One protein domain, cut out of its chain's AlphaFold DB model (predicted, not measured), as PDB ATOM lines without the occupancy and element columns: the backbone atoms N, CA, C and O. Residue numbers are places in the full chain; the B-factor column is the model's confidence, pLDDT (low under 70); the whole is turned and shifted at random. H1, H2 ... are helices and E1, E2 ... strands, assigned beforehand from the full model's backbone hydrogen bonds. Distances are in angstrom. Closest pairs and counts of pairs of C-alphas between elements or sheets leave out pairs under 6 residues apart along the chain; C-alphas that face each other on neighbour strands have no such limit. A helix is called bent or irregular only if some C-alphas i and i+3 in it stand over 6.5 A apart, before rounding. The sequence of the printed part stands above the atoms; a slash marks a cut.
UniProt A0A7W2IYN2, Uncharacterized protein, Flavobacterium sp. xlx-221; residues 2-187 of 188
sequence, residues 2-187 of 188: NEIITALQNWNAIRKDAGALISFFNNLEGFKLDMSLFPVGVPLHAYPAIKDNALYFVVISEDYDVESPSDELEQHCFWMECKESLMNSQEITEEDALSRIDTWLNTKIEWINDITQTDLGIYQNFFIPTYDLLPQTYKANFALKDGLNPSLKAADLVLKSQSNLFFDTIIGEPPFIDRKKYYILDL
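This is residues 2 to 187 of the 188 residues of an uncharacterized protein of Flavobacterium sp. xlx-221 (UniProt A0A7W2IYN2). Look for a sandwich of two antiparallel sheets, partly face to face with their strands crossed: one layer is E4 E3 E2 E5 E8, in that order, the other E1 E6 E7. H1 covers the outside of the first layer and H4a, an arm of the bent helix H4, the outside of the second. The printed part has 186 residues, of mixed class, with five named helices and eight named strands in the order H1 H2 E1 E2 E3 H3 E4 H4 E5 E6 E7 E8 H5. It is compact and rounded, with a radius of gyration of the C-alphas of 15.5 A and spans of 43 by 38 by 31 A.

Start at H1, residues 2 to 14, which is on the strongly twisted sheet of E4, residues 78 to 81, E3, 54 to 61, E2, 44 to 51, E5, 125 to 128, and E8, 171 to 173. Its height over the sheet is 7.6 A, and Leu 8 and Ala 49 of E2 are the closest C-alphas, 4.6 A apart. It runs across the strands, at 64 degrees to E3 on the local plane. In this sheet look for N 57 and O 80 (E4 and E3), 2.9 A, N 47 and O 58 (the hairpin E2 and E3), 2.8 A, N 46 and O 126 (E2 and E5), 2.9 A, and N 127 and O 171 (E5 and E8), 2.9 A, each within hydrogen-bond range. H2, residues 18 to 25, only grazes it. The second sheet is E1, residues 30 to 34, E6, 137 to 145, and E7, 154 to 160; N 31 and O 140 are 2.9 A apart, as are N 141 and O 158 of the hairpin E6 and E7. The sheets form the sandwich, two sheets face to face, their facing parts 9.8 A centre to centre and their strands at 64 degrees. H4, residues 94 to 116, was assigned as one helix by its hydrogen bonds but is bent: C-alphas 106 and 109 are 8.0 A apart. Its arms H4a, 94 to 106, and H4b, 109 to 116, are about perpendicular at 84 degrees. H4a is on the second sheet, over E7, at a height over the sheet of 7.9 A; its closest C-alpha pair with E6 is Ile 101 and Ala 143, 4.4 A. H4b touches H2, the closest C-alphas being Ala 18 and Asn 113, 5.4 A. H3, residues 70 to 75, is on neither sheet; H5, 183 to 187, only grazes the first. Every O i to N i+4 pair is within hydrogen-bond range in H2, H3, H4a and H4b, against 8 of 9 in H1 and 0 of 1 in H5, where 2 of 2 O i to N i+3 pairs are.

Find C-alpha 2 at (104.194, 124.731, 70.160); from there H1 runs 18.8 A. E3 spans 23.0 A, and E6, 23.4 A long, bends by 55 degrees at residue 142. H5 ends at C-alpha 187, (112.456, 118.959, 70.012).

The C-alphas farthest apart, Pro 69 and Glu 95, are 44.6 A apart. The printed part has no cut, and the long link is E4 to H4, residues 82 to 93. Confidence is under 70 at residues 84 to 91 and 169.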
ATOM      1  N   ASN A   2     103.511 123.757  69.288       91.56
ATOM      2  CA  ASN A   2     104.194 124.731  70.160       91.56
ATOM      3  C   ASN A   2     103.736 124.717  71.632       91.56
ATOM      4  O   ASN A   2     104.566 124.890  72.518       91.56
ATOM      5  N   GLU A   3     102.443 124.508  71.902       94.44
ATOM      6  CA  GLU A   3     101.914 124.414  73.271       94.44
ATOM      7  C   GLU A   3     102.449 123.183  74.024       94.44
ATOM      8  O   GLU A   3     102.913 123.317  75.156       94.44
ATOM      9  N   ILE A   4     102.455 122.011  73.374       94.50
ATOM     10  CA  ILE A   4     103.041 120.768  73.899       94.50
ATOM     11  C   ILE A   4     104.525 120.992  74.205       94.50
ATOM     12  O   ILE A   4     104.939 120.825  75.348       94.50
ATOM     13  N   ILE A   5     105.307 121.464  73.227       96.06
ATOM     14  CA  ILE A   5     106.751 121.700  73.401       96.06
ATOM     15  C   ILE A   5     107.028 122.691  74.538       96.06
ATOM     16  O   ILE A   5     107.871 122.417  75.387       96.06
ATOM     17  N   THR A   6     106.269 123.786  74.631       96.88
ATOM     18  CA  THR A   6     106.407 124.762  75.729       96.88
ATOM     19  C   THR A   6     106.161 124.104  77.092       96.88
ATOM     20  O   THR A   6     106.926 124.314  78.032       96.88
ATOM     21  N   ALA A   7     105.125 123.272  77.216       97.56
ATOM     22  CA  ALA A   7     104.800 122.598  78.470       97.56
ATOM     23  C   ALA A   7     105.819 121.507  78.856       97.56
ATOM     24  O   ALA A   7     106.104 121.316  80.042       97.56
ATOM     25  N   LEU A   8     106.402 120.823  77.871       96.94
ATOM     26  CA  LEU A   8     107.489 119.859  78.068       96.94
ATOM     27  C   LEU A   8     108.804 120.548  78.459       96.94
ATOM     28  O   LEU A   8     109.516 120.068  79.341       96.94
ATOM     29  N   GLN A   9     109.103 121.710  77.874       97.19
ATOM     30  CA  GLN A   9     110.232 122.552  78.279       97.19
ATOM     31  C   GLN A   9     110.056 123.074  79.712       97.19
ATOM     32  O   GLN A   9     111.005 123.011  80.496       97.19
ATOM     33  N   ASN A  10     108.842 123.492  80.095       97.38
ATOM     34  CA  ASN A  10     108.520 123.869  81.476       97.38
ATOM     35  C   ASN A  10     108.771 122.713  82.459       97.38
ATOM     36  O   ASN A  10     109.359 122.934  83.516       97.38
ATOM     37  N   TRP A  11     108.370 121.479  82.114       97.38
ATOM     38  CA  TRP A  11     108.712 120.300  82.917       97.38
ATOM     39  C   TRP A  11     110.227 120.106  83.006       97.38
ATOM     40  O   TRP A  11     110.775 120.033  84.105       97.38
ATOM     41  N   ASN A  12     110.918 120.066  81.863       95.69
ATOM     42  CA  ASN A  12     112.351 119.785  81.810       95.69
ATOM     43  C   ASN A  12     113.179 120.795  82.624       95.69
ATOM     44  O   ASN A  12     114.148 120.404  83.276       95.69
ATOM     45  N   ALA A  13     112.752 122.062  82.660       96.44
ATOM     46  CA  ALA A  13     113.366 123.117  83.463       96.44
ATOM     47  C   ALA A  13     113.309 122.861  84.983       96.44
ATOM     48  O   ALA A  13     114.221 123.288  85.691       96.44
ATOM     49  N   ILE A  14     112.291 122.150  85.492       96.69
ATOM     50  CA  ILE A  14     112.124 121.893  86.934       96.69
ATOM     51  C   ILE A  14     112.558 120.494  87.389       96.69
ATOM     52  O   ILE A  14     112.478 120.197  88.577       96.69
ATOM     53  N   ARG A  15     113.051 119.618  86.500       95.56
ATOM     54  CA  ARG A  15     113.373 118.207  86.829       95.56
ATOM     55  C   ARG A  15     114.429 117.998  87.931       95.56
ATOM     56  O   ARG A  15     114.622 116.870  88.388       95.56
ATOM     57  N   LYS A  16     115.114 119.067  88.349       96.31
ATOM     58  CA  LYS A  16     116.068 119.102  89.474       96.31
ATOM     59  C   LYS A  16     115.699 120.110  90.573       96.31
ATOM     60  O   LYS A  16     116.468 120.295  91.509       96.31
ATOM     61  N   ASP A  17     114.534 120.749  90.484       97.19
ATOM     62  CA  ASP A  17     114.004 121.637  91.519       97.19
ATOM     63  C   ASP A  17     113.021 120.854  92.397       97.19
ATOM     64  O   ASP A  17     111.846 120.681  92.063       97.19
ATOM     65  N   ALA A  18     113.512 120.366  93.537       96.94
ATOM     66  CA  ALA A  18     112.697 119.623  94.492       96.94
ATOM     67  C   ALA A  18     111.494 120.437  95.000       96.94
ATOM     68  O   ALA A  18     110.417 119.875  95.182       96.94
ATOM     69  N   GLY A  19     111.645 121.751  95.196       97.00
ATOM     70  CA  GLY A  19     110.576 122.612  95.702       97.00
ATOM     71  C   GLY A  19     109.435 122.748  94.696       97.00
ATOM     72  O   GLY A  19     108.269 122.554  95.051       97.00
ATOM     73  N   ALA A  20     109.774 123.001  93.430       96.31
ATOM     74  CA  ALA A  20     108.807 123.022  92.339       96.31
ATOM     75  C   ALA A  20     108.125 121.653  92.174       96.31
ATOM     76  O   ALA A  20     106.895 121.580  92.185       96.31
ATOM     77  N   LEU A  21     108.895 120.561  92.103       96.38
ATOM     78  CA  LEU A  21     108.360 119.206  91.928       96.38
ATOM     79  C   LEU A  21     107.428 118.789  93.074       96.38
ATOM     80  O   LEU A  21     106.325 118.312  92.806       96.38
ATOM     81  N   ILE A  22     107.809 119.020  94.336       95.62
ATOM     82  CA  ILE A  22     106.943 118.754  95.498       95.62
ATOM     83  C   ILE A  22     105.633 119.544  95.382       95.62
ATOM     84  O   ILE A  22     104.577 118.995  95.688       95.62
ATOM     85  N   SER A  23     105.671 120.796  94.910       94.31
ATOM     86  CA  SER A  23     104.454 121.603  94.742       94.31
ATOM     87  C   SER A  23     103.499 121.039  93.680       94.31
ATOM     88  O   SER A  23     102.291 121.043  93.908       94.31
ATOM     89  N   PHE A  24     104.024 120.486  92.578       94.12
ATOM     90  CA  PHE A  24     103.214 119.855  91.531       94.12
ATOM     91  C   PHE A  24     102.681 118.481  91.939       94.12
ATOM     92  O   PHE A  24     101.517 118.199  91.688       94.12
ATOM     93  N   PHE A  25     103.481 117.633  92.596       92.19
ATOM     94  CA  PHE A  25     103.042 116.299  93.038       92.19
ATOM     95  C   PHE A  25     102.215 116.301  94.333       92.19
ATOM     96  O   PHE A  25     101.772 115.240  94.788       92.19
ATOM     97  N   ASN A  26     101.990 117.461  94.952       84.19
ATOM     98  CA  ASN A  26     101.174 117.545  96.156       84.19
ATOM     99  C   ASN A  26      99.713 117.181  95.838       84.19
ATOM    100  O   ASN A  26      99.080 117.805  94.991       84.19
ATOM    101  N   ASN A  27      99.181 116.170  96.530       78.31
ATOM    102  CA  ASN A  27      97.865 115.557  96.280       78.31
ATOM    103  C   ASN A  27      97.680 114.895  94.893       78.31
ATOM    104  O   ASN A  27      96.565 114.512  94.552       78.31
ATOM    105  N   LEU A  28      98.742 114.706  94.095       87.06
ATOM    106  CA  LEU A  28      98.652 113.936  92.849       87.06
ATOM    107  C   LEU A  28      99.063 112.475  93.059       87.06
ATOM    108  O   LEU A  28     100.160 112.166  93.529       87.06
ATOM    109  N   GLU A  29      98.172 111.577  92.647       85.62
ATOM    110  CA  GLU A  29      98.334 110.124  92.779       85.62
ATOM    111  C   GLU A  29      98.562 109.439  91.427       85.62
ATOM    112  O   GLU A  29      99.018 108.301  91.385       85.62
ATOM    113  N   GLY A  30      98.266 110.117  90.316       90.75
ATOM    114  CA  GLY A  30      98.381 109.559  88.975       90.75
ATOM    115  C   GLY A  30      97.587 110.338  87.931       90.75
ATOM    116  O   GLY A  30      97.159 111.468  88.170       90.75
ATOM    117  N   PHE A  31      97.351 109.714  86.778       93.12
ATOM    118  CA  PHE A  31      96.487 110.219  85.702       93.12
ATOM    119  C   PHE A  31      95.565 109.117  85.155       93.12
ATOM    120  O   PHE A  31      95.668 107.946  85.523       93.12
ATOM    121  N   LYS A  32      94.621 109.483  84.281       93.19
ATOM    122  CA  LYS A  32      93.793 108.514  83.543       93.19
ATOM    123  C   LYS A  32      94.360 108.320  82.143       93.19
ATOM    124  O   LYS A  32      94.584 109.306  81.457       93.19
ATOM    125  N   LEU A  33      94.549 107.072  81.733       93.88
ATOM    126  CA  LEU A  33      95.009 106.691  80.399       93.88
ATOM    127  C   LEU A  33      93.849 106.030  79.653       93.88
ATOM    128  O   LEU A  33      93.382 104.973  80.072       93.88
ATOM    129  N   ASP A  34      93.369 106.631  78.568       94.25
ATOM    130  CA  ASP A  34      92.338 106.018  77.728       94.25
ATOM    131  C   ASP A  34      92.969 105.258  76.556       94.25
ATOM    132  O   ASP A  34      93.369 105.853  75.558       94.25
ATOM    133  N   MET A  35      93.042 103.929  76.671       93.50
ATOM    134  CA  MET A  35      93.601 103.067  75.625       93.50
ATOM    135  C   MET A  35      92.731 102.991  74.362       93.50
ATOM    136  O   MET A  35      93.186 102.447  73.363       93.50
ATOM    137  N   SER A  36      91.506 103.533  74.360       94.00
ATOM    138  CA  SER A  36      90.698 103.619  73.132       94.00
ATOM    139  C   SER A  36      91.185 104.690  72.145       94.00
ATOM    140  O   SER A  36      90.776 104.674  70.985       94.00
ATOM    141  N   LEU A  37      92.082 105.584  72.580       94.44
ATOM    142  CA  LEU A  37      92.692 106.634  71.755       94.44
ATOM    143  C   LEU A  37      93.938 106.161  70.982       94.44
ATOM    144  O   LEU A  37      94.444 106.897  70.138       94.44
ATOM    145  N   PHE A  38      94.440 104.955  71.264       95.19
ATOM    146  CA  PHE A  38      95.742 104.477  70.795       95.19
ATOM    147  C   PHE A  38      95.646 103.134  70.049       95.19
ATOM    148  O   PHE A  38      94.737 102.342  70.315       95.19
ATOM    149  N   PRO A  39      96.583 102.836  69.129       92.25
ATOM    150  CA  PRO A  39      96.683 101.516  68.515       92.25
ATOM    151  C   PRO A  39      97.006 100.427  69.555       92.25
ATOM    152  O   PRO A  39      97.818 100.610  70.461       92.25
ATOM    153  N   VAL A  40      96.362  99.266  69.416       86.88
ATOM    154  CA  VAL A  40      96.545  98.119  70.323       86.88
ATOM    155  C   VAL A  40      97.879  97.427  70.040       86.88
ATOM    156  O   VAL A  40      98.181  97.114  68.891       86.88
ATOM    157  N   GLY A  41      98.647  97.136  71.093       85.06
ATOM    158  CA  GLY A  41      99.920  96.413  71.005       85.06
ATOM    159  C   GLY A  41     101.120  97.246  70.540       85.06
ATOM    160  O   GLY A  41     102.201  96.684  70.385       85.06
ATOM    161  N   VAL A  42     100.959  98.558  70.350       91.62
ATOM    162  CA  VAL A  42     102.065  99.500  70.113       91.62
ATOM    163  C   VAL A  42     102.364 100.241  71.422       91.62
ATOM    164  O   VAL A  42     101.420 100.755  72.034       91.62
ATOM    165  N   PRO A  43     103.622 100.306  71.901       92.69
ATOM    166  CA  PRO A  43     103.966 101.045  73.114       92.69
ATOM    167  C   PRO A  43     103.541 102.519  73.072       92.69
ATOM    168  O   PRO A  43     103.389 103.106  71.996       92.69
ATOM    169  N   LEU A  44     103.368 103.124  74.250       95.62
ATOM    170  CA  LEU A  44     103.134 104.562  74.402       95.62
ATOM    171  C   LEU A  44     104.293 105.238  75.128       95.62
ATOM    172  O   LEU A  44     104.893 104.660  76.036       95.62
ATOM    173  N   HIS A  45     104.524 106.502  74.798       96.38
ATOM    174  CA  HIS A  45     105.383 107.403  75.549       96.38
ATOM    175  C   HIS A  45     104.501 108.426  76.260       96.38
ATOM    176  O   HIS A  45     103.716 109.134  75.628       96.38
ATOM    177  N   ALA A  46     104.602 108.478  77.588       96.88
ATOM    178  CA  ALA A  46     103.861 109.415  78.422       96.88
ATOM    179  C   ALA A  46     104.816 110.477  78.980       96.88
ATOM    180  O   ALA A  46     105.623 110.204  79.871       96.88
ATOM    181  N   TYR A  47     104.713 111.691  78.448       97.00
ATOM    182  CA  TYR A  47     105.585 112.813  78.760       97.00
ATOM    183  C   TYR A  47     104.949 113.754  79.797       97.00
ATOM    184  O   TYR A  47     103.962 114.415  79.468       97.00
ATOM    185  N   PRO A  48     105.474 113.866  81.030       96.44
ATOM    186  CA  PRO A  48     105.059 114.906  81.970       96.44
ATOM    187  C   PRO A  48     105.250 116.312  81.374       96.44
ATOM    188  O   PRO A  48     106.292 116.634  80.805       96.44
ATOM    189  N   ALA A  49     104.234 117.156  81.526       97.19
ATOM    190  CA  ALA A  49     104.137 118.476  80.917       97.19
ATOM    191  C   ALA A  49     103.506 119.473  81.900       97.19
ATOM    192  O   ALA A  49     102.515 119.155  82.560       97.19
ATOM    193  N   ILE A  50     104.046 120.692  81.984       97.31
ATOM    194  CA  ILE A  50     103.525 121.749  82.864       97.31
ATOM    195  C   ILE A  50     102.840 122.826  82.031       97.31
ATOM    196  O   ILE A  50     103.487 123.593  81.311       97.31
ATOM    197  N   LYS A  51     101.520 122.907  82.185       95.19
ATOM    198  CA  LYS A  51     100.642 123.861  81.507       95.19
ATOM    199  C   LYS A  51      99.730 124.513  82.545       95.19
ATOM    200  O   LYS A  51      99.265 123.835  83.451       95.19
ATOM    201  N   ASP A  52      99.521 125.826  82.448       93.25
ATOM    202  CA  ASP A  52      98.606 126.593  83.314       93.25
ATOM    203  C   ASP A  52      98.793 126.355  84.834       93.25
ATOM    204  O   ASP A  52      97.844 126.373  85.614       93.25
ATOM    205  N   ASN A  53     100.047 126.144  85.259       91.25
ATOM    206  CA  ASN A  53     100.436 125.793  86.634       91.25
ATOM    207  C   ASN A  53      99.796 124.485  87.165       91.25
ATOM    208  O   ASN A  53      99.584 124.330  88.367       91.25
ATOM    209  N   ALA A  54      99.546 123.519  86.281       93.25
ATOM    210  CA  ALA A  54      99.168 122.150  86.612       93.25
ATOM    211  C   ALA A  54     100.054 121.128  85.872       93.25
ATOM    212  O   ALA A  54     100.642 121.424  84.828       93.25
ATOM    213  N   LEU A  55     100.154 119.921  86.441       94.69
ATOM    214  CA  LEU A  55     100.849 118.786  85.835       94.69
ATOM    215  C   LEU A  55      99.879 117.974  84.967       94.69
ATOM    216  O   LEU A  55      98.814 117.553  85.422       94.69
ATOM    217  N   TYR A  56     100.300 117.719  83.736       96.25
ATOM    218  CA  TYR A  56      99.648 116.836  82.778       96.25
ATOM    219  C   TYR A  56     100.645 115.794  82.273       96.25
ATOM    220  O   TYR A  56     101.853 115.948  82.444       96.25
ATOM    221  N   PHE A  57     100.145 114.774  81.581       96.56
ATOM    222  CA  PHE A  57     100.950 113.917  80.716       96.56
ATOM    223  C   PHE A  57     100.482 114.070  79.272       96.56
ATOM    224  O   PHE A  57      99.300 113.901  78.989       96.56
ATOM    225  N   VAL A  58     101.395 114.376  78.355       96.94
ATOM    226  CA  VAL A  58     101.160 114.260  76.913       96.94
ATOM    227  C   VAL A  58     101.514 112.834  76.517       96.94
ATOM    228  O   VAL A  58     102.655 112.414  76.686       96.94
ATOM    229  N   VAL A  59     100.532 112.073  76.043       97.12
ATOM    230  CA  VAL A  59     100.704 110.664  75.683       97.12
ATOM    231  C   VAL A  59     100.584 110.496  74.172       97.12
ATOM    232  O   VAL A  59      99.627 110.979  73.569       97.12
ATOM    233  N   ILE A  60     101.554 109.799  73.586       97.19
ATOM    234  CA  ILE A  60     101.645 109.462  72.160       97.19
ATOM    235  C   ILE A  60     102.018 107.979  72.016       97.19
ATOM    236  O   ILE A  60     102.581 107.391  72.938       97.19
ATOM    237  N   SER A  61     101.696 107.352  70.884       96.19
ATOM    238  CA  SER A  61     102.163 105.994  70.570       96.19
ATOM    239  C   SER A  61     103.525 106.022  69.871       96.19
ATOM    240  O   SER A  61     103.781 106.937  69.095       96.19
ATOM    241  N   GLU A  62     104.370 105.014  70.107       94.25
ATOM    242  CA  GLU A  62     105.708 104.881  69.502       94.25
ATOM    243  C   GLU A  62     105.674 105.011  67.963       94.25
ATOM    244  O   GLU A  62     106.541 105.664  67.393       94.25
ATOM    245  N   ASP A  63     104.628 104.492  67.302       94.25
ATOM    246  CA  ASP A  63     104.423 104.608  65.844       94.25
ATOM    247  C   ASP A  63     104.315 106.063  65.337       94.25
ATOM    248  O   ASP A  63     104.573 106.324  64.161       94.25
ATOM    249  N   TYR A  64     103.923 107.003  66.203       95.06
ATOM    250  CA  TYR A  64     103.737 108.421  65.874       95.06
ATOM    251  C   TYR A  64     104.801 109.336  66.498       95.06
ATOM    252  O   TYR A  64     104.897 110.493  66.101       95.06
ATOM    253  N   ASP A  65     105.621 108.851  67.436       95.06
ATOM    254  CA  ASP A  65     106.703 109.621  68.077       95.06
ATOM    255  C   ASP A  65     107.976 109.642  67.208       95.06
ATOM    256  O   ASP A  65     109.076 109.258  67.613       95.06
ATOM    257  N   VAL A  66     107.789 110.065  65.956       93.56
ATOM    258  CA  VAL A  66     108.768 110.022  64.863       93.56
ATOM    259  C   VAL A  66     108.803 111.343  64.092       93.56
ATOM    260  O   VAL A  66     107.858 112.138  64.146       93.56
ATOM    261  N   GLU A  67     109.884 111.577  63.341       94.00
ATOM    262  CA  GLU A  67     110.049 112.784  62.521       94.00
ATOM    263  C   GLU A  67     108.901 112.937  61.509       94.00
ATOM    264  O   GLU A  67     108.760 112.162  60.563       94.00
ATOM    265  N   SER A  68     108.068 113.952  61.737       92.12
ATOM    266  CA  SER A  68     106.818 114.204  61.020       92.12
ATOM    267  C   SER A  68     106.457 115.703  61.057       92.12
ATOM    268  O   SER A  68     107.008 116.458  61.872       92.12
ATOM    269  N   PRO A  69     105.560 116.183  60.172       92.62
ATOM    270  CA  PRO A  69     104.997 117.530  60.248       92.62
ATOM    271  C   PRO A  69     104.384 117.822  61.625       92.62
ATOM    272  O   PRO A  69     103.719 116.978  62.223       92.62
ATOM    273  N   SER A  70     104.587 119.036  62.145       88.69
ATOM    274  CA  SER A  70     104.178 119.387  63.516       88.69
ATOM    275  C   SER A  70     102.674 119.261  63.783       88.69
ATOM    276  O   SER A  70     102.278 119.053  64.927       88.69
ATOM    277  N   ASP A  71     101.847 119.431  62.756       89.25
ATOM    278  CA  ASP A  71     100.394 119.284  62.803       89.25
ATOM    279  C   ASP A  71      99.942 117.819  62.765       89.25
ATOM    280  O   ASP A  71      98.940 117.485  63.392       89.25
ATOM    281  N   GLU A  72     100.688 116.937  62.096       89.44
ATOM    282  CA  GLU A  72     100.478 115.484  62.129       89.44
ATOM    283  C   GLU A  72     100.831 114.931  63.518       89.44
ATOM    284  O   GLU A  72      99.981 114.338  64.181       89.44
ATOM    285  N   LEU A  73     102.027 115.251  64.025       90.06
ATOM    286  CA  LEU A  73     102.488 114.854  65.361       90.06
ATOM    287  C   LEU A  73     101.532 115.323  66.479       90.06
ATOM    288  O   LEU A  73     101.268 114.589  67.432       90.06
ATOM    289  N   GLU A  74     100.973 116.534  66.364       91.25
ATOM    290  CA  GLU A  74     100.013 117.076  67.338       91.25
ATOM    291  C   GLU A  74      98.695 116.294  67.392       91.25
ATOM    292  O   GLU A  74      98.143 116.125  68.476       91.25
ATOM    293  N   GLN A  75      98.206 115.782  66.259       93.00
ATOM    294  CA  GLN A  75      96.949 115.023  66.202       93.00
ATOM    295  C   GLN A  75      97.031 113.666  66.919       93.00
ATOM    296  O   GLN A  75      95.996 113.104  67.277       93.00
ATOM    297  N   HIS A  76      98.246 113.169  67.170       94.19
ATOM    298  CA  HIS A  76      98.512 111.925  67.896       94.19
ATOM    299  C   HIS A  76      98.958 112.143  69.356       94.19
ATOM    300  O   HIS A  76      99.196 111.172  70.076       94.19
ATOM    301  N   CYS A  77      99.030 113.399  69.815       89.06
ATOM    302  CA  CYS A  77      99.356 113.770  71.192       89.06
ATOM    303  C   CYS A  77      98.088 114.018  72.025       89.06
ATOM    304  O   CYS A  77      97.351 114.975  71.786       89.06
ATOM    305  N   PHE A  78      97.870 113.224  73.075       92.44
ATOM    306  CA  PHE A  78      96.698 113.348  73.946       92.44
ATOM    307  C   PHE A  78      97.072 113.828  75.351       92.44
ATOM    308  O   PHE A  78      97.918 113.239  76.021       92.44
ATOM    309  N   TRP A  79      96.405 114.886  75.819       88.12
ATOM    310  CA  TRP A  79      96.591 115.436  77.163       88.12
ATOM    311  C   TRP A  79      95.821 114.632  78.216       88.12
ATOM    312  O   TRP A  79      94.592 114.579  78.199       88.12
ATOM    313  N   MET A  80      96.549 114.082  79.183       88.81
ATOM    314  CA  MET A  80      96.020 113.363  80.336       88.81
ATOM    315  C   MET A  80      96.194 114.215  81.596       88.81
ATOM    316  O   MET A  80      97.308 114.521  82.017       88.81
ATOM    317  N   GLU A  81      95.083 114.614  82.205       83.31
ATOM    318  CA  GLU A  81      95.057 115.399  83.443       83.31
ATOM    319  C   GLU A  81      95.302 114.497  84.666       83.31
ATOM    320  O   GLU A  81      94.639 113.461  84.825       83.31
ATOM    321  N   CYS A  82      96.228 114.888  85.544       77.62
ATOM    322  CA  CYS A  82      96.480 114.185  86.804       77.62
ATOM    323  C   CYS A  82      95.349 114.416  87.822       77.62
ATOM    324  O   CYS A  82      94.843 115.531  87.935       77.62
ATOM    325  N   LYS A  83      94.929 113.372  88.560       74.00
ATOM    326  CA  LYS A  83      93.787 113.417  89.505       74.00
ATOM    327  C   LYS A  83      93.969 112.489  90.711       74.00
ATOM    328  O   LYS A  83      94.627 111.458  90.604       74.00
ATOM    329  N   GLU A  84      93.300 112.825  91.813       54.28
ATOM    330  CA  GLU A  84      93.066 111.948  92.976       54.28
ATOM    331  C   GLU A  84      92.236 110.698  92.580       54.28
ATOM    332  O   GLU A  84      91.371 110.759  91.695       54.28
ATOM    333  N   SER A  85      92.503 109.534  93.191       48.03
ATOM    334  CA  SER A  85      92.076 108.225  92.679       48.03
ATOM    335  C   SER A  85      92.074 107.063  93.704       48.03
ATOM    336  O   SER A  85      93.094 106.465  94.017       48.03
ATOM    337  N   LEU A  86      90.879 106.574  94.068       42.59
ATOM    338  CA  LEU A  86      90.695 105.369  94.910       42.59
ATOM    339  C   LEU A  86      91.110 104.027  94.229       42.59
ATOM    340  O   LEU A  86      90.871 103.832  93.030       42.59
ATOM    341  N   MET A  87      91.676 103.090  95.009       43.94
ATOM    342  CA  MET A  87      92.426 101.880  94.571       43.94
ATOM    343  C   MET A  87      91.595 100.586  94.299       43.94
ATOM    344  O   MET A  87      90.385 100.678  94.076       43.94
ATOM    345  N   ASN A  88      92.275  99.416  94.185       37.28
ATOM    346  CA  ASN A  88      91.861  97.980  94.049       37.28
ATOM    347  C   ASN A  88      92.350  97.272  92.751       37.28
ATOM    348  O   ASN A  88      92.399  97.909  91.703       37.28
ATOM    349  N   SER A  89      92.698  95.982  92.805       46.28
ATOM    350  CA  SER A  89      93.712  95.350  91.924       46.28
ATOM    351  C   SER A  89      93.299  94.230  90.955       46.28
ATOM    352  O   SER A  89      92.250  93.625  91.135       46.28
ATOM    353  N   GLN A  90      94.228  93.850  90.063       47.81
ATOM    354  CA  GLN A  90      94.932  92.560  90.226       47.81
ATOM    355  C   GLN A  90      96.301  92.579  89.518       47.81
ATOM    356  O   GLN A  90      97.158  93.283  90.025       47.81
ATOM    357  N   GLU A  91      96.467  91.895  88.376       61.38
ATOM    358  CA  GLU A  91      97.732  91.405  87.757       61.38
ATOM    359  C   GLU A  91      98.986  92.334  87.774       61.38
ATOM    360  O   GLU A  91      98.900  93.540  87.664       61.38
ATOM    361  N   ILE A  92     100.225  91.821  87.849       72.38
ATOM    362  CA  ILE A  92     100.976  91.711  89.128       72.38
ATOM    363  C   ILE A  92     100.134  91.355  90.369       72.38
ATOM    364  O   ILE A  92      98.927  91.162  90.307       72.38
ATOM    365  N   THR A  93     100.749  91.131  91.528       81.56
ATOM    366  CA  THR A  93      99.934  90.881  92.726       81.56
ATOM    367  C   THR A  93      99.323  92.193  93.228       81.56
ATOM    368  O   THR A  93      99.915  93.264  93.077       81.56
ATOM    369  N   GLU A  94      98.143  92.109  93.858       84.31
ATOM    370  CA  GLU A  94      97.559  93.242  94.591       84.31
ATOM    371  C   GLU A  94      98.570  93.817  95.586       84.31
ATOM    372  O   GLU A  94      98.768  95.025  95.650       84.31
ATOM    373  N   GLU A  95      99.236  92.930  96.321       85.81
ATOM    374  CA  GLU A  95     100.198  93.254  97.366       85.81
ATOM    375  C   GLU A  95     101.404  94.036  96.822       85.81
ATOM    376  O   GLU A  95     101.724  95.099  97.354       85.81
ATOM    377  N   ASP A  96     102.017  93.585  95.721       87.75
ATOM    378  CA  ASP A  96     103.143  94.281  95.079       87.75
ATOM    379  C   ASP A  96     102.734  95.663  94.561       87.75
ATOM    380  O   ASP A  96     103.445  96.650  94.757       87.75
ATOM    381  N   ALA A  97     101.582  95.745  93.894       87.44
ATOM    382  CA  ALA A  97     101.077  96.983  93.319       87.44
ATOM    383  C   ALA A  97     100.758  98.029  94.394       87.44
ATOM    384  O   ALA A  97     101.225  99.168  94.310       87.44
ATOM    385  N   LEU A  98     100.000  97.632  95.424       87.62
ATOM    386  CA  LEU A  98      99.661  98.494  96.552       87.62
ATOM    387  C   LEU A  98     100.925  98.917  97.307       87.62
ATOM    388  O   LEU A  98     101.094 100.102  97.561       87.62
ATOM    389  N   SER A  99     101.866  98.000  97.561       91.69
ATOM    390  CA  SER A  99     103.137  98.301  98.239       91.69
ATOM    391  C   SER A  99     103.941  99.407  97.542       91.69
ATOM    392  O   SER A  99     104.474 100.308  98.198       91.69
ATOM    393  N   ARG A 100     104.000  99.411  96.203       91.81
ATOM    394  CA  ARG A 100     104.722 100.443  95.434       91.81
ATOM    395  C   ARG A 100     103.989 101.781  95.377       91.81
ATOM    396  O   ARG A 100     104.648 102.825  95.418       91.81
ATOM    397  N   ILE A 101     102.657 101.760  95.281       91.19
ATOM    398  CA  ILE A 101     101.823 102.970  95.344       91.19
ATOM    399  C   ILE A 101     101.921 103.583  96.746       91.19
ATOM    400  O   ILE A 101     102.218 104.765  96.875       91.19
ATOM    401  N   ASP A 102     101.789 102.781  97.802       92.19
ATOM    402  CA  ASP A 102     101.950 103.217  99.191       92.19
ATOM    403  C   ASP A 102     103.370 103.731  99.456       92.19
ATOM    404  O   ASP A 102     103.537 104.736 100.150       92.19
ATOM    405  N   THR A 103     104.400 103.111  98.866       93.25
ATOM    406  CA  THR A 103     105.774 103.634  98.924       93.25
ATOM    407  C   THR A 103     105.830 105.042  98.328       93.25
ATOM    408  O   THR A 103     106.293 105.953  99.007       93.25
ATOM    409  N   TRP A 104     105.286 105.271  97.124       93.69
ATOM    410  CA  TRP A 104     105.179 106.624  96.557       93.69
ATOM    411  C   TRP A 104     104.402 107.575  97.477       93.69
ATOM    412  O   TRP A 104     104.902 108.643  97.827       93.69
ATOM    413  N   LEU A 105     103.194 107.206  97.907       91.19
ATOM    414  CA  LEU A 105     102.324 108.084  98.691       91.19
ATOM    415  C   LEU A 105     103.005 108.574  99.974       91.19
ATOM    416  O   LEU A 105     102.926 109.773 100.265       91.19
ATOM    417  N   ASN A 106     103.705 107.675 100.672       93.06
ATOM    418  CA  ASN A 106     104.359 107.938 101.952       93.06
ATOM    419  C   ASN A 106     105.761 108.562 101.825       93.06
ATOM    420  O   ASN A 106     106.122 109.358 102.689       93.06
ATOM    421  N   THR A 107     106.547 108.250 100.783       94.00
ATOM    422  CA  THR A 107     107.959 108.688 100.685       94.00
ATOM    423  C   THR A 107     108.268 109.650  99.536       94.00
ATOM    424  O   THR A 107     109.393 110.145  99.466       94.00
ATOM    425  N   LYS A 108     107.300 110.008  98.670       93.38
ATOM    426  CA  LYS A 108     107.531 110.884  97.496       93.38
ATOM    427  C   LYS A 108     108.296 112.175  97.790       93.38
ATOM    428  O   LYS A 108     109.068 112.603  96.947       93.38
ATOM    429  N   ILE A 109     108.116 112.799  98.957       94.88
ATOM    430  CA  ILE A 109     108.828 114.041  99.309       94.88
ATOM    431  C   ILE A 109     110.322 113.769  99.523       94.88
ATOM    432  O   ILE A 109     111.158 114.480  98.971       94.88
ATOM    433  N   GLU A 110     110.662 112.734 100.291       94.62
ATOM    434  CA  GLU A 110     112.049 112.310 100.523       94.62
ATOM    435  C   GLU A 110     112.685 111.849  99.207       94.62
ATOM    436  O   GLU A 110     113.733 112.355  98.813       94.62
ATOM    437  N   TRP A 111     111.975 111.013  98.445       94.56
ATOM    438  CA  TRP A 111     112.431 110.540  97.141       94.56
ATOM    439  C   TRP A 111     112.624 111.670  96.111       94.56
ATOM    440  O   TRP A 111     113.607 111.637  95.377       94.56
ATOM    441  N   ILE A 112     111.754 112.694  96.066       95.38
ATOM    442  CA  ILE A 112     111.947 113.877  95.203       95.38
ATOM    443  C   ILE A 112     113.203 114.655  95.625       95.38
ATOM    444  O   ILE A 112     113.974 115.084  94.764       95.38
ATOM    445  N   ASN A 113     113.446 114.824  96.929       95.56
ATOM    446  CA  ASN A 113     114.671 115.470  97.402       95.56
ATOM    447  C   ASN A 113     115.920 114.684  96.965       95.56
ATOM    448  O   ASN A 113     116.855 115.294  96.450       95.56
ATOM    449  N   ASP A 114     115.911 113.354  97.078       93.88
ATOM    450  CA  ASP A 114     117.051 112.504  96.714       93.88
ATOM    451  C   ASP A 114     117.278 112.424  95.192       93.88
ATOM    452  O   ASP A 114     118.394 112.645  94.713       93.88
ATOM    453  N   ILE A 115     116.232 112.155  94.396       92.75
ATOM    454  CA  ILE A 115     116.347 111.993  92.934       92.75
ATOM    455  C   ILE A 115     116.813 113.285  92.247       92.75
ATOM    456  O   ILE A 115     117.547 113.228  91.259       92.75
ATOM    457  N   THR A 116     116.454 114.455  92.786       94.50
ATOM    458  CA  THR A 116     116.872 115.761  92.244       94.50
ATOM    459  C   THR A 116     118.341 116.092  92.503       94.50
ATOM    460  O   THR A 116     118.910 116.867  91.736       94.50
ATOM    461  N   GLN A 117     118.991 115.462  93.495       92.94
ATOM    462  CA  GLN A 117     120.448 115.571  93.680       92.94
ATOM    463  C   GLN A 117     121.245 114.746  92.655       92.94
ATOM    464  O   GLN A 117     122.466 114.879  92.577       92.94
ATOM    465  N   THR A 118     120.592 113.882  91.872       90.50
ATOM    466  CA  THR A 118     121.274 113.066  90.858       90.50
ATOM    467  C   THR A 118     121.562 113.845  89.571       90.50
ATOM    468  O   THR A 118     120.897 114.825  89.217       90.50
ATOM    469  N   ASP A 119     122.521 113.353  88.786       88.44
ATOM    470  CA  ASP A 119     122.801 113.898  87.454       88.44
ATOM    471  C   ASP A 119     121.620 113.758  86.481       88.44
ATOM    472  O   ASP A 119     121.504 114.564  85.556       88.44
ATOM    473  N   LEU A 120     120.705 112.813  86.718       85.75
ATOM    474  CA  LEU A 120     119.523 112.603  85.881       85.75
ATOM    475  C   LEU A 120     118.348 113.506  86.279       85.75
ATOM    476  O   LEU A 120     117.682 114.037  85.391       85.75
ATOM    477  N   GLY A 121     118.119 113.722  87.579       91.12
ATOM    478  CA  GLY A 121     116.868 114.291  88.093       91.12
ATOM    479  C   GLY A 121     115.697 113.303  87.989       91.12
ATOM    480  O   GLY A 121     115.890 112.124  87.688       91.12
ATOM    481  N   ILE A 122     114.469 113.782  88.208       93.19
ATOM    482  CA  ILE A 122     113.249 112.986  87.962       93.19
ATOM    483  C   ILE A 122     113.117 112.621  86.467       93.19
ATOM    484  O   ILE A 122     113.756 113.242  85.619       93.19
ATOM    485  N   TYR A 123     112.299 111.628  86.113       93.50
ATOM    486  CA  TYR A 123     112.117 111.137  84.735       93.50
ATOM    487  C   TYR A 123     111.767 112.236  83.698       93.50
ATOM    488  O   TYR A 123     111.223 113.296  84.019       93.50
ATOM    489  N   GLN A 124     112.104 111.987  82.431       94.06
ATOM    490  CA  GLN A 124     111.669 112.774  81.268       94.06
ATOM    491  C   GLN A 124     110.333 112.287  80.711       94.06
ATOM    492  O   GLN A 124     109.589 113.091  80.162       94.06
ATOM    493  N   ASN A 125     110.051 110.993  80.842       94.38
ATOM    494  CA  ASN A 125     108.886 110.300  80.302       94.38
ATOM    495  C   ASN A 125     108.726 108.926  80.973       94.38
ATOM    496  O   ASN A 125     109.602 108.467  81.711       94.38
ATOM    497  N   PHE A 126     107.616 108.261  80.665       94.25
ATOM    498  CA  PHE A 126     107.439 106.829  80.877       94.25
ATOM    499  C   PHE A 126     107.253 106.106  79.543       94.25
ATOM    500  O   PHE A 126     106.430 106.524  78.726       94.25
ATOM    501  N   PHE A 127     107.960 104.991  79.366       91.69
ATOM    502  CA  PHE A 127     107.696 103.999  78.327       91.69
ATOM    503  C   PHE A 127     106.652 102.996  78.833       91.69
ATOM    504  O   PHE A 127     106.857 102.360  79.870       91.69
ATOM    505  N   ILE A 128     105.535 102.863  78.115       91.38
ATOM    506  CA  ILE A 128     104.376 102.047  78.498       91.38
ATOM    507  C   ILE A 128     104.146 100.945  77.454       91.38
ATOM    508  O   ILE A 128     103.574 101.218  76.396       91.38
ATOM    509  N   PRO A 129     104.535  99.688  77.729       86.94
ATOM    510  CA  PRO A 129     104.139  98.547  76.909       86.94
ATOM    511  C   PRO A 129     102.621  98.333  76.941       86.94
ATOM    512  O   PRO A 129     102.004  98.383  78.004       86.94
ATOM    513  N   THR A 130     102.017  98.055  75.784       87.06
ATOM    514  CA  THR A 130     100.550  97.932  75.643       87.06
ATOM    515  C   THR A 130     100.075  96.544  75.210       87.06
ATOM    516  O   THR A 130      98.884  96.358  74.979       87.06
ATOM    517  N   TYR A 131     100.981  95.566  75.104       81.19
ATOM    518  CA  TYR A 131     100.697  94.223  74.575       81.19
ATOM    519  C   TYR A 131      99.559  93.501  75.315       81.19
ATOM    520  O   TYR A 131      98.772  92.796  74.687       81.19
ATOM    521  N   ASP A 132      99.441  93.742  76.623       80.62
ATOM    522  CA  ASP A 132      98.427  93.156  77.507       80.62
ATOM    523  C   ASP A 132      97.266  94.129  77.823       80.62
ATOM    524  O   ASP A 132      96.390  93.830  78.637       80.62
ATOM    525  N   LEU A 133      97.241  95.313  77.194       86.88
ATOM    526  CA  LEU A 133      96.230  96.345  77.441       86.88
ATOM    527  C   LEU A 133      95.090  96.285  76.415       86.88
ATOM    528  O   LEU A 133      95.294  96.213  75.204       86.88
ATOM    529  N   LEU A 134      93.858  96.371  76.916       88.75
ATOM    530  CA  LEU A 134      92.631  96.388  76.120       88.75
ATOM    531  C   LEU A 134      92.143  97.834  75.901       88.75
ATOM    532  O   LEU A 134      92.434  98.689  76.736       88.75
ATOM    533  N   PRO A 135      91.337  98.127  74.863       92.12
ATOM    534  CA  PRO A 135      90.712  99.442  74.666       92.12
ATOM    535  C   PRO A 135      89.721  99.823  75.788       92.12
ATOM    536  O   PRO A 135      88.517  99.596  75.691       92.12
ATOM    537  N   GLN A 136      90.236 100.392  76.880       91.75
ATOM    538  CA  GLN A 136      89.481 100.884  78.038       91.75
ATOM    539  C   GLN A 136      90.239 102.021  78.744       91.75
ATOM    540  O   GLN A 136      91.436 102.216  78.533       91.75
ATOM    541  N   THR A 137      89.573 102.728  79.658       92.50
ATOM    542  CA  THR A 137      90.251 103.676  80.554       92.50
ATOM    543  C   THR A 137      90.943 102.952  81.711       92.50
ATOM    544  O   THR A 137      90.283 102.286  82.512       92.50
ATOM    545  N   TYR A 138      92.248 103.167  81.844       91.00
ATOM    546  CA  TYR A 138      93.079 102.781  82.978       91.00
ATOM    547  C   TYR A 138      93.334 103.980  83.904       91.00
ATOM    548  O   TYR A 138      93.320 105.137  83.477       91.00
ATOM    549  N   LYS A 139      93.619 103.713  85.179       90.88
ATOM    550  CA  LYS A 139      94.257 104.675  86.092       90.88
ATOM    551  C   LYS A 139      95.750 104.367  86.133       90.88
ATOM    552  O   LYS A 139      96.100 103.257  86.511       90.88
ATOM    553  N   ALA A 140      96.604 105.304  85.747       92.31
ATOM    554  CA  ALA A 140      98.054 105.193  85.858       92.31
ATOM    555  C   ALA A 140      98.494 105.851  87.169       92.31
ATOM    556  O   ALA A 140      98.552 107.076  87.244       92.31
ATOM    557  N   ASN A 141      98.727 105.050  88.210       92.31
ATOM    558  CA  ASN A 141      99.077 105.538  89.546       92.31
ATOM    559  C   ASN A 141     100.599 105.688  89.653       92.31
ATOM    560  O   ASN A 141     101.325 104.775  89.260       92.31
ATOM    561  N   PHE A 142     101.078 106.805  90.200       92.88
ATOM    562  CA  PHE A 142     102.491 106.985  90.520       92.88
ATOM    563  C   PHE A 142     102.915 105.994  91.603       92.88
ATOM    564  O   PHE A 142     102.211 105.782  92.592       92.88
ATOM    565  N   ALA A 143     104.075 105.386  91.400       92.94
ATOM    566  CA  ALA A 143     104.590 104.322  92.237       92.94
ATOM    567  C   ALA A 143     106.121 104.410  92.332       92.94
ATOM    568  O   ALA A 143     106.777 105.091  91.539       92.94
ATOM    569  N   LEU A 144     106.698 103.713  93.313       92.81
ATOM    570  CA  LEU A 144     108.144 103.545  93.454       92.81
ATOM    571  C   LEU A 144     108.491 102.059  93.538       92.81
ATOM    572  O   LEU A 144     107.984 101.356  94.413       92.81
ATOM    573  N   LYS A 145     109.398 101.593  92.672       90.25
ATOM    574  CA  LYS A 145     109.935 100.220  92.695       90.25
ATOM    575  C   LYS A 145     111.437 100.200  92.941       90.25
ATOM    576  O   LYS A 145     112.102 101.235  92.894       90.25
ATOM    577  N   ASP A 146     111.987  99.031  93.251       87.25
ATOM    578  CA  ASP A 146     113.438  98.882  93.362       87.25
ATOM    579  C   ASP A 146     114.109  99.144  92.009       87.25
ATOM    580  O   ASP A 146     113.730  98.579  90.985       87.25
ATOM    581  N   GLY A 147     115.076 100.063  92.012       77.56
ATOM    582  CA  GLY A 147     115.863 100.411  90.836       77.56
ATOM    583  C   GLY A 147     117.154  99.600  90.744       77.56
ATOM    584  O   GLY A 147     117.502  98.825  91.632       77.56
ATOM    585  N   LEU A 148     117.932  99.847  89.686       72.25
ATOM    586  CA  LEU A 148     119.292  99.301  89.556       72.25
ATOM    587  C   LEU A 148     120.260  99.846  90.624       72.25
ATOM    588  O   LEU A 148     121.297  99.238  90.877       72.25
ATOM    589  N   ASN A 149     119.934 100.986  91.242       75.75
ATOM    590  CA  ASN A 149     120.645 101.528  92.393       75.75
ATOM    591  C   ASN A 149     119.932 101.088  93.691       75.75
ATOM    592  O   ASN A 149     118.835 101.577  93.953       75.75
ATOM    593  N   PRO A 150     120.540 100.241  94.545       72.31
ATOM    594  CA  PRO A 150     119.920  99.802  95.799       72.31
ATOM    595  C   PRO A 150     119.629 100.937  96.791       72.31
ATOM    596  O   PRO A 150     118.843 100.758  97.716       72.31
ATOM    597  N   SER A 151     120.279 102.093  96.629       76.56
ATOM    598  CA  SER A 151     120.098 103.272  97.479       76.56
ATOM    599  C   SER A 151     119.044 104.254  96.960       76.56
ATOM    600  O   SER A 151     118.802 105.252  97.627       76.56
ATOM    601  N   LEU A 152     118.431 104.017  95.792       84.69
ATOM    602  CA  LEU A 152     117.445 104.932  95.214       84.69
ATOM    603  C   LEU A 152     116.384 104.182  94.400       84.69
ATOM    604  O   LEU A 152     116.683 103.576  93.369       84.69
ATOM    605  N   LYS A 153     115.126 104.256  94.854       90.12
ATOM    606  CA  LYS A 153     113.968 103.686  94.148       90.12
ATOM    607  C   LYS A 153     113.833 104.290  92.745       90.12
ATOM    608  O   LYS A 153     114.067 105.483  92.551       90.12
ATOM    609  N   ALA A 154     113.413 103.476  91.782       90.62
ATOM    610  CA  ALA A 154     113.034 103.933  90.452       90.62
ATOM    611  C   ALA A 154     111.588 104.452  90.451       90.62
ATOM    612  O   ALA A 154     110.727 103.910  91.150       90.62
ATOM    613  N   ALA A 155     111.329 105.473  89.632       92.12
ATOM    614  CA  ALA A 155     109.974 105.920  89.338       92.12
ATOM    615  C   ALA A 155     109.217 104.846  88.548       92.12
ATOM    616  O   ALA A 155     109.775 104.220  87.644       92.12
ATOM    617  N   ASP A 156     107.945 104.661  88.881       91.56
ATOM    618  CA  ASP A 156     107.089 103.625  88.319       91.56
ATOM    619  C   ASP A 156     105.679 104.169  88.048       91.56
ATOM    620  O   ASP A 156     105.242 105.145  88.670       91.56
ATOM    621  N   LEU A 157     104.953 103.511  87.145       90.50
ATOM    622  CA  LEU A 157     103.509 103.670  87.007       90.50
ATOM    623  C   LEU A 157     102.854 102.299  87.126       90.50
ATOM    624  O   LEU A 157     103.115 101.401  86.329       90.50
ATOM    625  N   VAL A 158     101.931 102.175  88.072       91.25
ATOM    626  CA  VAL A 158     101.050 101.012  88.183       91.25
ATOM    627  C   VAL A 158      99.744 101.359  87.479       91.25
ATOM    628  O   VAL A 158      98.943 102.149  87.993       91.25
ATOM    629  N   LEU A 159      99.515 100.792  86.292       90.19
ATOM    630  CA  LEU A 159      98.210 100.906  85.632       90.19
ATOM    631  C   LEU A 159      97.172 100.096  86.406       90.19
ATOM    632  O   LEU A 159      97.517  99.074  86.977       90.19
ATOM    633  N   LYS A 160      95.903 100.509  86.376       89.19
ATOM    634  CA  LYS A 160      94.738  99.794  86.920       89.19
ATOM    635  C   LYS A 160      93.578  99.838  85.925       89.19
ATOM    636  O   LYS A 160      93.091 100.925  85.614       89.19
ATOM    637  N   SER A 161      93.103  98.679  85.480       86.44
ATOM    638  CA  SER A 161      91.929  98.517  84.611       86.44
ATOM    639  C   SER A 161      90.595  98.659  85.360       86.44
ATOM    640  O   SER A 161      90.544  98.676  86.595       86.44
ATOM    641  N   GLN A 162      89.488  98.709  84.614       84.75
ATOM    642  CA  GLN A 162      88.136  98.796  85.183       84.75
ATOM    643  C   GLN A 162      87.700  97.507  85.888       84.75
ATOM    644  O   GLN A 162      86.988  97.568  86.890       84.75
ATOM    645  N   SER A 163      88.176  96.350  85.417       82.31
ATOM    646  CA  SER A 163      87.945  95.044  86.051       82.31
ATOM    647  C   SER A 163      88.678  94.882  87.385       82.31
ATOM    648  O   SER A 163      88.456  93.892  88.075       82.31
ATOM    649  N   ASN A 164      89.526  95.852  87.751       79.25
ATOM    650  CA  ASN A 164      90.633  95.677  88.678       79.25
ATOM    651  C   ASN A 164      91.568  94.577  88.134       79.25
ATOM    652  O   ASN A 164      91.474  93.411  88.476       79.25
ATOM    653  N   LEU A 165      92.441  94.970  87.211       79.62
ATOM    654  CA  LEU A 165      93.678  94.274  86.846       79.62
ATOM    655  C   LEU A 165      94.739  95.371  86.835       79.62
ATOM    656  O   LEU A 165      94.517  96.387  86.165       79.62
ATOM    657  N   PHE A 166      95.806  95.237  87.623       82.06
ATOM    658  CA  PHE A 166      96.931  96.152  87.491       82.06
ATOM    659  C   PHE A 166      97.809  95.720  86.305       82.06
ATOM    660  O   PHE A 166      97.540  94.691  85.685       82.06
ATOM    661  N   PHE A 167      98.816  96.525  85.958       78.81
ATOM    662  CA  PHE A 167      99.891  96.152  85.034       78.81
ATOM    663  C   PHE A 167     101.184  96.870  85.454       78.81
ATOM    664  O   PHE A 167     101.150  98.060  85.777       78.81
ATOM    665  N   ASP A 168     102.314  96.156  85.421       72.38
ATOM    666  CA  ASP A 168     103.667  96.666  85.704       72.38
ATOM    667  C   ASP A 168     104.655  96.143  84.660       72.38
ATOM    668  O   ASP A 168     105.215  95.053  84.763       72.38
ATOM    669  N   THR A 169     104.858  96.959  83.639       63.38
ATOM    670  CA  THR A 169     105.968  96.853  82.684       63.38
ATOM    671  C   THR A 169     106.519  98.240  82.336       63.38
ATOM    672  O   THR A 169     107.337  98.383  81.429       63.38
ATOM    673  N   ILE A 170     106.070  99.273  83.060       76.81
ATOM    674  CA  ILE A 170     106.371 100.671  82.772       76.81
ATOM    675  C   ILE A 170     107.769 101.019  83.283       76.81
ATOM    676  O   ILE A 170     108.188 100.588  84.361       76.81
ATOM    677  N   ILE A 171     108.498 101.802  82.493       79.31
ATOM    678  CA  ILE A 171     109.853 102.252  82.806       79.31
ATOM    679  C   ILE A 171     109.867 103.776  82.739       79.31
ATOM    680  O   ILE A 171     109.527 104.352  81.708       79.31
ATOM    681  N   GLY A 172     110.241 104.432  83.839       77.38
ATOM    682  CA  GLY A 172     110.598 105.849  83.819       77.38
ATOM    683  C   GLY A 172     112.012 106.014  83.273       77.38
ATOM    684  O   GLY A 172     112.937 105.382  83.783       77.38
ATOM    685  N   GLU A 173     112.185 106.852  82.255       84.00
ATOM    686  CA  GLU A 173     113.482 107.103  81.612       84.00
ATOM    687  C   GLU A 173     113.910 108.569  81.830       84.00
ATOM    688  O   GLU A 173     113.052 109.426  82.061       84.00
ATOM    689  N   PRO A 174     115.211 108.925  81.781       79.06
ATOM    690  CA  PRO A 174     116.389 108.075  81.555       79.06
ATOM    691  C   PRO A 174     116.675 107.068  82.692       79.06
ATOM    692  O   PRO A 174     116.240 107.289  83.822       79.06
ATOM    693  N   PRO A 175     117.472 106.007  82.440       80.69
ATOM    694  CA  PRO A 175     118.227 105.734  81.212       80.69
ATOM    695  C   PRO A 175     117.357 105.183  80.076       80.69
ATOM    696  O   PRO A 175     116.538 104.301  80.296       80.69
ATOM    697  N   PHE A 176     117.591 105.677  78.859       81.56
ATOM    698  CA  PHE A 176     116.905 105.201  77.655       81.56
ATOM    699  C   PHE A 176     117.528 103.912  77.125       81.56
ATOM    700  O   PHE A 176     118.756 103.819  77.040       81.56
ATOM    701  N   ILE A 177     116.697 102.959  76.695       79.50
ATOM    702  CA  ILE A 177     117.173 101.758  75.982       79.50
ATOM    703  C   ILE A 177     117.531 102.106  74.527       79.50
ATOM    704  O   ILE A 177     118.610 101.748  74.057       79.50
ATOM    705  N   ASP A 178     116.664 102.849  73.832       82.19
ATOM    706  CA  ASP A 178     116.944 103.421  72.508       82.19
ATOM    707  C   ASP A 178     116.282 104.795  72.360       82.19
ATOM    708  O   ASP A 178     115.115 104.907  71.984       82.19
ATOM    709  N   ARG A 179     117.043 105.863  72.632       84.19
ATOM    710  CA  ARG A 179     116.539 107.248  72.586       84.19
ATOM    711  C   ARG A 179     115.962 107.653  71.214       84.19
ATOM    712  O   ARG A 179     115.175 108.589  71.151       84.19
ATOM    713  N   LYS A 180     116.284 106.950  70.121       84.06
ATOM    714  CA  LYS A 180     115.799 107.298  68.770       84.06
ATOM    715  C   LYS A 180     114.294 107.102  68.568       84.06
ATOM    716  O   LYS A 180     113.772 107.557  67.559       84.06
ATOM    717  N   LYS A 181     113.619 106.420  69.496       85.94
ATOM    718  CA  LYS A 181     112.163 106.213  69.496       85.94
ATOM    719  C   LYS A 181     111.364 107.404  70.045       85.94
ATOM    720  O   LYS A 181     110.146 107.355  70.047       85.94
ATOM    721  N   TYR A 182     112.036 108.438  70.548       91.75
ATOM    722  CA  TYR A 182     111.422 109.513  71.329       91.75
ATOM    723  C   TYR A 182     111.645 110.859  70.632       91.75
ATOM    724  O   TYR A 182     112.331 111.732  71.168       91.75
ATOM    725  N   TYR A 183     111.125 111.017  69.410       93.62
ATOM    726  CA  TYR A 183     111.355 112.214  68.593       93.62
ATOM    727  C   TYR A 183     110.936 113.509  69.304       93.62
ATOM    728  O   TYR A 183     111.635 114.518  69.206       93.62
ATOM    729  N   ILE A 184     109.868 113.474  70.110       92.50
ATOM    730  CA  ILE A 184     109.453 114.603  70.955       92.50
ATOM    731  C   ILE A 184     110.590 115.109  71.866       92.50
ATOM    732  O   ILE A 184     110.678 116.314  72.096       92.50
ATOM    733  N   LEU A 185     111.496 114.245  72.349       91.38
ATOM    734  CA  LEU A 185     112.635 114.649  73.192       91.38
ATOM    735  C   LEU A 185     113.779 115.323  72.427       91.38
ATOM    736  O   LEU A 185     114.633 115.944  73.063       91.38
ATOM    737  N   ASP A 186     113.816 115.198  71.104       91.50
ATOM    738  CA  ASP A 186     114.796 115.875  70.250       91.50
ATOM    739  C   ASP A 186     114.292 117.263  69.789       91.50
ATOM    740  O   ASP A 186     115.031 118.022  69.162       91.50
ATOM    741  N   LEU A 187     113.060 117.630  70.176       90.25
ATOM    742  CA  LEU A 187     112.456 118.959  70.012       90.25
ATOM    743  C   LEU A 187     112.598 119.867  71.259       90.25
ATOM    744  O   LEU A 187     112.073 120.985  71.244       90.25
TER     745      LEU A 187